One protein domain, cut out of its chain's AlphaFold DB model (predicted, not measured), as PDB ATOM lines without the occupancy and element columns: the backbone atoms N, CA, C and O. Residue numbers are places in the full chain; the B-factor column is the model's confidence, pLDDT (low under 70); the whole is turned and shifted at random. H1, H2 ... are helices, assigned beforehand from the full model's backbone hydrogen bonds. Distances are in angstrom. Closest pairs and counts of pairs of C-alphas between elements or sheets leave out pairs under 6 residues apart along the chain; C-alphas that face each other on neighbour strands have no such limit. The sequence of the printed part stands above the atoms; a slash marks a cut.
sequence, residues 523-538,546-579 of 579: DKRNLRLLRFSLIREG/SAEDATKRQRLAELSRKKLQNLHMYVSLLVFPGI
ATOM      1  N   ASP A 523     -60.914  -0.568  41.875       73.31
ATOM      2  CA  ASP A 523     -60.347  -1.876  41.549       73.31
ATOM      3  C   ASP A 523     -59.307  -2.250  42.617       73.31
ATOM      4  O   ASP A 523     -58.305  -1.564  42.824       73.31
ATOM      5  N   LYS A 524     -59.561  -3.361  43.313       74.50
ATOM      6  CA  LYS A 524     -58.741  -3.844  44.433       74.50
ATOM      7  C   LYS A 524     -57.402  -4.432  43.970       74.50
ATOM      8  O   LYS A 524     -56.542  -4.719  44.805       74.50
ATOM      9  N   ARG A 525     -57.203  -4.621  42.661       78.75
ATOM     10  CA  ARG A 525     -55.907  -4.955  42.059       78.75
ATOM     11  C   ARG A 525     -54.997  -3.727  42.121       78.75
ATOM     12  O   ARG A 525     -55.407  -2.626  41.774       78.75
ATOM     13  N   ASN A 526     -53.725  -3.895  42.491       78.50
ATOM     14  CA  ASN A 526     -52.780  -2.772  42.570       78.50
ATOM     15  C   ASN A 526     -52.288  -2.336  41.171       78.50
ATOM     16  O   ASN A 526     -51.093  -2.393  40.883       78.50
ATOM     17  N   LEU A 527     -53.195  -1.884  40.295       81.69
ATOM     18  CA  LEU A 527     -52.926  -1.512  38.894       81.69
ATOM     19  C   LEU A 527     -51.801  -0.471  38.749       81.69
ATOM     20  O   LEU A 527     -51.069  -0.478  37.761       81.69
ATOM     21  N   ARG A 528     -51.604   0.385  39.766       81.19
ATOM     22  CA  ARG A 528     -50.477   1.329  39.852       81.19
ATOM     23  C   ARG A 528     -49.113   0.644  39.702       81.19
ATOM     24  O   ARG A 528     -48.221   1.248  39.117       81.19
ATOM     25  N   LEU A 529     -48.944  -0.593  40.177       81.81
ATOM     26  CA  LEU A 529     -47.667  -1.308  40.088       81.81
ATOM     27  C   LEU A 529     -47.269  -1.600  38.635       81.81
ATOM     28  O   LEU A 529     -46.108  -1.433  38.276       81.81
ATOM     29  N   LEU A 530     -48.238  -1.916  37.769       77.12
ATOM     30  CA  LEU A 530     -47.999  -2.139  36.338       77.12
ATOM     31  C   LEU A 530     -47.712  -0.846  35.557       77.12
ATOM     32  O   LEU A 530     -47.239  -0.904  34.426       77.12
ATOM     33  N   ARG A 531     -47.942   0.333  36.155       77.44
ATOM     34  CA  ARG A 531     -47.498   1.615  35.584       77.44
ATOM     35  C   ARG A 531     -46.024   1.920  35.871       77.44
ATOM     36  O   ARG A 531     -45.489   2.796  35.207       77.44
ATOM     37  N   PHE A 532     -45.362   1.220  36.799       77.50
ATOM     38  CA  PHE A 532     -43.930   1.426  37.062       77.50
ATOM     39  C   PHE A 532     -43.012   0.729  36.043       77.50
ATOM     40  O   PHE A 532     -41.889   1.180  35.849       77.50
ATOM     41  N   SER A 533     -43.471  -0.323  35.353       74.50
ATOM     42  CA  SER A 533     -42.691  -0.966  34.282       74.50
ATOM     43  C   SER A 533     -42.767  -0.233  32.935       74.50
ATOM     44  O   SER A 533     -41.983  -0.536  32.040       74.50
ATOM     45  N   LEU A 534     -43.694   0.720  32.776       83.00
ATOM     46  CA  LEU A 534     -43.840   1.540  31.571       83.00
ATOM     47  C   LEU A 534     -43.191   2.915  31.778       83.00
ATOM     48  O   LEU A 534     -43.796   3.821  32.355       83.00
ATOM     49  N   ILE A 535     -41.977   3.082  31.257       86.75
ATOM     50  CA  ILE A 535     -41.341   4.397  31.125       86.75
ATOM     51  C   ILE A 535     -41.833   5.035  29.823       86.75
ATOM     52  O   ILE A 535     -41.873   4.382  28.783       86.75
ATOM     53  N   ARG A 536     -42.243   6.306  29.889       84.44
ATOM     54  CA  ARG A 536     -42.657   7.086  28.716       84.44
ATOM     55  C   ARG A 536     -41.445   7.747  28.068       84.44
ATOM     56  O   ARG A 536     -40.586   8.284  28.772       84.44
ATOM     57  N   GLU A 537     -41.427   7.768  26.744       83.56
ATOM     58  CA  GLU A 537     -40.476   8.547  25.949       83.56
ATOM     59  C   GLU A 537     -40.504  10.037  26.347       83.56
ATOM     60  O   GLU A 537     -41.494  10.541  26.883       83.56
ATOM     61  N   GLY A 538     -39.370  10.724  26.190       83.88
ATOM     62  CA  GLY A 538     -39.179  12.117  26.620       83.88
ATOM     63  C   GLY A 538     -39.032  12.350  28.135       83.88
ATOM     64  O   GLY A 538     -38.546  13.407  28.537       83.88
ATOM     65  N   SER A 546     -31.670   2.187  26.257       91.69
ATOM     66  CA  SER A 546     -31.511   1.766  24.860       91.69
ATOM     67  C   SER A 546     -32.872   1.514  24.197       91.69
ATOM     68  O   SER A 546     -33.853   1.181  24.868       91.69
ATOM     69  N   ALA A 547     -32.936   1.613  22.865       87.25
ATOM     70  CA  ALA A 547     -34.148   1.295  22.100       87.25
ATOM     71  C   ALA A 547     -34.605  -0.167  22.301       87.25
ATOM     72  O   ALA A 547     -35.802  -0.462  22.342       87.25
ATOM     73  N   GLU A 548     -33.658  -1.086  22.507       89.62
ATOM     74  CA  GLU A 548     -33.948  -2.470  22.885       89.62
ATOM     75  C   GLU A 548     -34.621  -2.592  24.257       89.62
ATOM     76  O   GLU A 548     -35.553  -3.375  24.415       89.62
ATOM     77  N   ASP A 549     -34.157  -1.858  25.268       89.19
ATOM     78  CA  ASP A 549     -34.762  -1.896  26.603       89.19
ATOM     79  C   ASP A 549     -36.149  -1.229  26.596       89.19
ATOM     80  O   ASP A 549     -37.110  -1.773  27.142       89.19
ATOM     81  N   ALA A 550     -36.302  -0.116  25.870       86.62
ATOM     82  CA  ALA A 550     -37.596   0.526  25.649       86.62
ATOM     83  C   ALA A 550     -38.621  -0.440  25.018       86.62
ATOM     84  O   ALA A 550     -39.702  -0.636  25.576       86.62
ATOM     85  N   THR A 551     -38.266  -1.117  23.921       88.94
ATOM     86  CA  THR A 551     -39.153  -2.085  23.244       88.94
ATOM     87  C   THR A 551     -39.430  -3.336  24.088       88.94
ATOM     88  O   THR A 551     -40.571  -3.807  24.141       88.94
ATOM     89  N   LYS A 552     -38.442  -3.846  24.841       89.38
ATOM     90  CA  LYS A 552     -38.643  -4.937  25.819       89.38
ATOM     91  C   LYS A 552     -39.643  -4.527  26.913       89.38
ATOM     92  O   LYS A 552     -40.563  -5.292  27.213       89.38
ATOM     93  N   ARG A 553     -39.539  -3.308  27.458       86.94
ATOM     94  CA  ARG A 553     -40.471  -2.762  28.468       86.94
ATOM     95  C   ARG A 553     -41.871  -2.501  27.908       86.94
ATOM     96  O   ARG A 553     -42.849  -2.853  28.569       86.94
ATOM     97  N   GLN A 554     -41.989  -1.970  26.689       87.94
ATOM     98  CA  GLN A 554     -43.268  -1.814  25.981       87.94
ATOM     99  C   GLN A 554     -43.975  -3.175  25.818       87.94
ATOM    100  O   GLN A 554     -45.111  -3.338  26.268       87.94
ATOM    101  N   ARG A 555     -43.275  -4.198  25.304       89.75
ATOM    102  CA  ARG A 555     -43.811  -5.565  25.146       89.75
ATOM    103  C   ARG A 555     -44.245  -6.190  26.481       89.75
ATOM    104  O   ARG A 555     -45.279  -6.854  26.547       89.75
ATOM    105  N   LEU A 556     -43.502  -5.958  27.566       87.12
ATOM    106  CA  LEU A 556     -43.890  -6.396  28.915       87.12
ATOM    107  C   LEU A 556     -45.134  -5.662  29.450       87.12
ATOM    108  O   LEU A 556     -45.973  -6.283  30.112       87.12
ATOM    109  N   ALA A 557     -45.292  -4.370  29.148       87.19
ATOM    110  CA  ALA A 557     -46.485  -3.604  29.504       87.19
ATOM    111  C   ALA A 557     -47.730  -4.097  28.741       87.19
ATOM    112  O   ALA A 557     -48.793  -4.258  29.346       87.19
ATOM    113  N   GLU A 558     -47.605  -4.432  27.453       89.12
ATOM    114  CA  GLU A 558     -48.688  -5.040  26.667       89.12
ATOM    115  C   GLU A 558     -49.098  -6.422  27.179       89.12
ATOM    116  O   GLU A 558     -50.288  -6.694  27.344       89.12
ATOM    117  N   LEU A 559     -48.128  -7.299  27.461       88.75
ATOM    118  CA  LEU A 559     -48.399  -8.629  28.014       88.75
ATOM    119  C   LEU A 559     -49.087  -8.529  29.383       88.75
ATOM    120  O   LEU A 559     -50.010  -9.292  29.669       88.75
ATOM    121  N   SER A 560     -48.694  -7.554  30.206       84.94
ATOM    122  CA  SER A 560     -49.378  -7.232  31.462       84.94
ATOM    123  C   SER A 560     -50.801  -6.701  31.235       84.94
ATOM    124  O   SER A 560     -51.724  -7.135  31.923       84.94
ATOM    125  N   ARG A 561     -51.020  -5.828  30.240       85.94
ATOM    126  CA  ARG A 561     -52.355  -5.322  29.862       85.94
ATOM    127  C   ARG A 561     -53.280  -6.441  29.373       85.94
ATOM    128  O   ARG A 561     -54.444  -6.455  29.760       85.94
ATOM    129  N   LYS A 562     -52.767  -7.399  28.592       89.31
ATOM    130  CA  LYS A 562     -53.504  -8.608  28.174       89.31
ATOM    131  C   LYS A 562     -53.860  -9.482  29.384       89.31
ATOM    132  O   LYS A 562     -55.021  -9.825  29.576       89.31
ATOM    133  N   LYS A 563     -52.909  -9.740  30.292       85.94
ATOM    134  CA  LYS A 563     -53.168 -10.479  31.549       85.94
ATOM    135  C   LYS A 563     -54.224  -9.812  32.447       85.94
ATOM    136  O   LYS A 563     -54.963 -10.526  33.118       85.94
ATOM    137  N   LEU A 564     -54.337  -8.480  32.442       82.50
ATOM    138  CA  LEU A 564     -55.362  -7.739  33.196       82.50
ATOM    139  C   LEU A 564     -56.796  -7.876  32.655       82.50
ATOM    140  O   LEU A 564     -57.726  -7.532  33.390       82.50
ATOM    141  N   GLN A 565     -56.996  -8.361  31.422       84.94
ATOM    142  CA  GLN A 565     -58.340  -8.632  30.885       84.94
ATOM    143  C   GLN A 565     -59.059  -9.697  31.729       84.94
ATOM    144  O   GLN A 565     -60.264  -9.612  31.948       84.94
ATOM    145  N   ASN A 566     -58.300 -10.633  32.308       85.44
ATOM    146  CA  ASN A 566     -58.799 -11.561  33.315       85.44
ATOM    147  C   ASN A 566     -58.991 -10.833  34.657       85.44
ATOM    148  O   ASN A 566     -58.024 -10.508  35.351       85.44
ATOM    149  N   LEU A 567     -60.246 -10.631  35.067       78.88
ATOM    150  CA  LEU A 567     -60.598  -9.972  36.335       78.88
ATOM    151  C   LEU A 567     -60.013 -10.681  37.573       78.88
ATOM    152  O   LEU A 567     -59.726 -10.033  38.577       78.88
ATOM    153  N   HIS A 568     -59.762 -11.990  37.484       79.19
ATOM    154  CA  HIS A 568     -59.161 -12.799  38.551       79.19
ATOM    155  C   HIS A 568     -57.629 -12.656  38.684       79.19
ATOM    156  O   HIS A 568     -57.055 -13.197  39.627       79.19
ATOM    157  N   MET A 569     -56.946 -11.941  37.779       81.75
ATOM    158  CA  MET A 569     -55.498 -11.704  37.874       81.75
ATOM    159  C   MET A 569     -55.183 -10.544  38.821       81.75
ATOM    160  O   MET A 569     -55.384  -9.381  38.476       81.75
ATOM    161  N   TYR A 570     -54.634 -10.846  39.998       76.44
ATOM    162  CA  TYR A 570     -54.241  -9.842  40.989       76.44
ATOM    163  C   TYR A 570     -52.790  -9.384  40.821       76.44
ATOM    164  O   TYR A 570     -51.893 -10.183  40.566       76.44
ATOM    165  N   VAL A 571     -52.555  -8.088  41.043       78.06
ATOM    166  CA  VAL A 571     -51.209  -7.502  41.132       78.06
ATOM    167  C   VAL A 571     -50.917  -7.180  42.594       78.06
ATOM    168  O   VAL A 571     -51.679  -6.442  43.227       78.06
ATOM    169  N   SER A 572     -49.823  -7.715  43.131       72.50
ATOM    170  CA  SER A 572     -49.354  -7.501  44.503       72.50
ATOM    171  C   SER A 572     -47.965  -6.858  44.518       72.50
ATOM    172  O   SER A 572     -47.186  -7.002  43.577       72.50
ATOM    173  N   LEU A 573     -47.638  -6.157  45.608       64.31
ATOM    174  CA  LEU A 573     -46.241  -5.886  45.943       64.31
ATOM    175  C   LEU A 573     -45.615  -7.199  46.417       64.31
ATOM    176  O   LEU A 573     -45.837  -7.616  47.555       64.31
ATOM    177  N   LEU A 574     -44.833  -7.841  45.549       54.31
ATOM    178  CA  LEU A 574     -43.883  -8.861  45.977       54.31
ATOM    179  C   LEU A 574     -42.780  -8.170  46.783       54.31
ATOM    180  O   LEU A 574     -41.896  -7.522  46.227       54.31
ATOM    181  N   VAL A 575     -42.854  -8.301  48.106       39.56
ATOM    182  CA  VAL A 575     -41.728  -7.996  48.990       39.56
ATOM    183  C   VAL A 575     -40.679  -9.075  48.750       39.56
ATOM    184  O   VAL A 575     -40.836 -10.195  49.229       39.56
ATOM    185  N   PHE A 576     -39.632  -8.753  47.991       30.48
ATOM    186  CA  PHE A 576     -38.448  -9.603  47.889       30.48
ATOM    187  C   PHE A 576     -37.705  -9.590  49.234       30.48
ATOM    188  O   PHE A 576     -37.278  -8.519  49.674       30.48
ATOM    189  N   PRO A 577     -37.537 -10.739  49.914       39.31
ATOM    190  CA  PRO A 577     -36.755 -10.818  51.138       39.31
ATOM    191  C   PRO A 577     -35.271 -11.001  50.785       39.31
ATOM    192  O   PRO A 577     -34.758 -12.116  50.832       39.31
ATOM    193  N   GLY A 578     -34.595  -9.914  50.404       42.75
ATOM    194  CA  GLY A 578     -33.155  -9.936  50.122       42.75
ATOM    195  C   GLY A 578     -32.701  -8.976  49.026       42.75
ATOM    196  O   GLY A 578     -32.439  -9.414  47.908       42.75
ATOM    197  N   ILE A 579     -32.575  -7.696  49.385       34.75
ATOM    198  CA  ILE A 579     -31.534  -6.765  48.917       34.75
ATOM    199  C   ILE A 579     -31.042  -6.044  50.176       34.75
ATOM    200  O   ILE A 579     -31.930  -5.681  50.986       34.75
TER     201      ILE A 579
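Overview. This is residues 523 to 538 and 546 to 579 of the 579 residues of an uncharacterized protein of Angiostrongylus cantonensis (UniProt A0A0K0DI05). One straight helix, H2, makes one long side of a flat shape, and a mostly unwound strip, residues 523 to 538, with the short helix H1 in it, runs alongside it in the other direction. After H2 the stretch of residues 564 to 579 turns aside, and its last part, residues 574 to 579, sticks out as a free tail. The printed part has 50 residues with two named helices, H1 then H2 along the chain, and no named strand; the class is all helix, though under half of the residues, 21 of the 50, are in named elements. The whole is loose, with a radius of gyration of the C-alphas of 12.7 A, and spans 33 by 32 by 16 A.

Arrangement. Going along from Asp 523, look first at H1, residues 527 to 530, and then, past the cut, at H2, residues 547 to 563. The two are close but not clearly touching, with 2 pairs of C-alphas within 8 A. Their closest C-alphas, those of Leu 530 and Ala 557, are 7.2 A apart, and their centres are 13.7 A apart. In H2 every O i to N i+4 pair is within hydrogen-bond range; H1 is too short for such a pair, and its one O i to N i+3 pair is within range.

Along the chain. Find C-alpha 527 at (-52.926, -1.512, 38.894); from there H1 runs 5.6 A to C-alpha 530. Then find C-alpha 547 at (-34.148, 1.295, 22.100); from there H2, 17 residues, runs 24.3 A to C-alpha 563 at (-53.168, -10.479, 31.549).

Size, cuts and confidence. The two C-alphas farthest apart, those of Ser 546 and His 568, are 34.1 A apart. Residues 539 to 545 are not printed, and C-alphas 538 and 546 are 13.0 A apart across this cut, which lies in the link from H1 to H2. Look last at residues 564 to 579, with no named element, which end at Ile 579, the chain's last residue. The mean pLDDT of the printed part is 77.8, and the model's confidence is low, under 70, at residues 573 to 579.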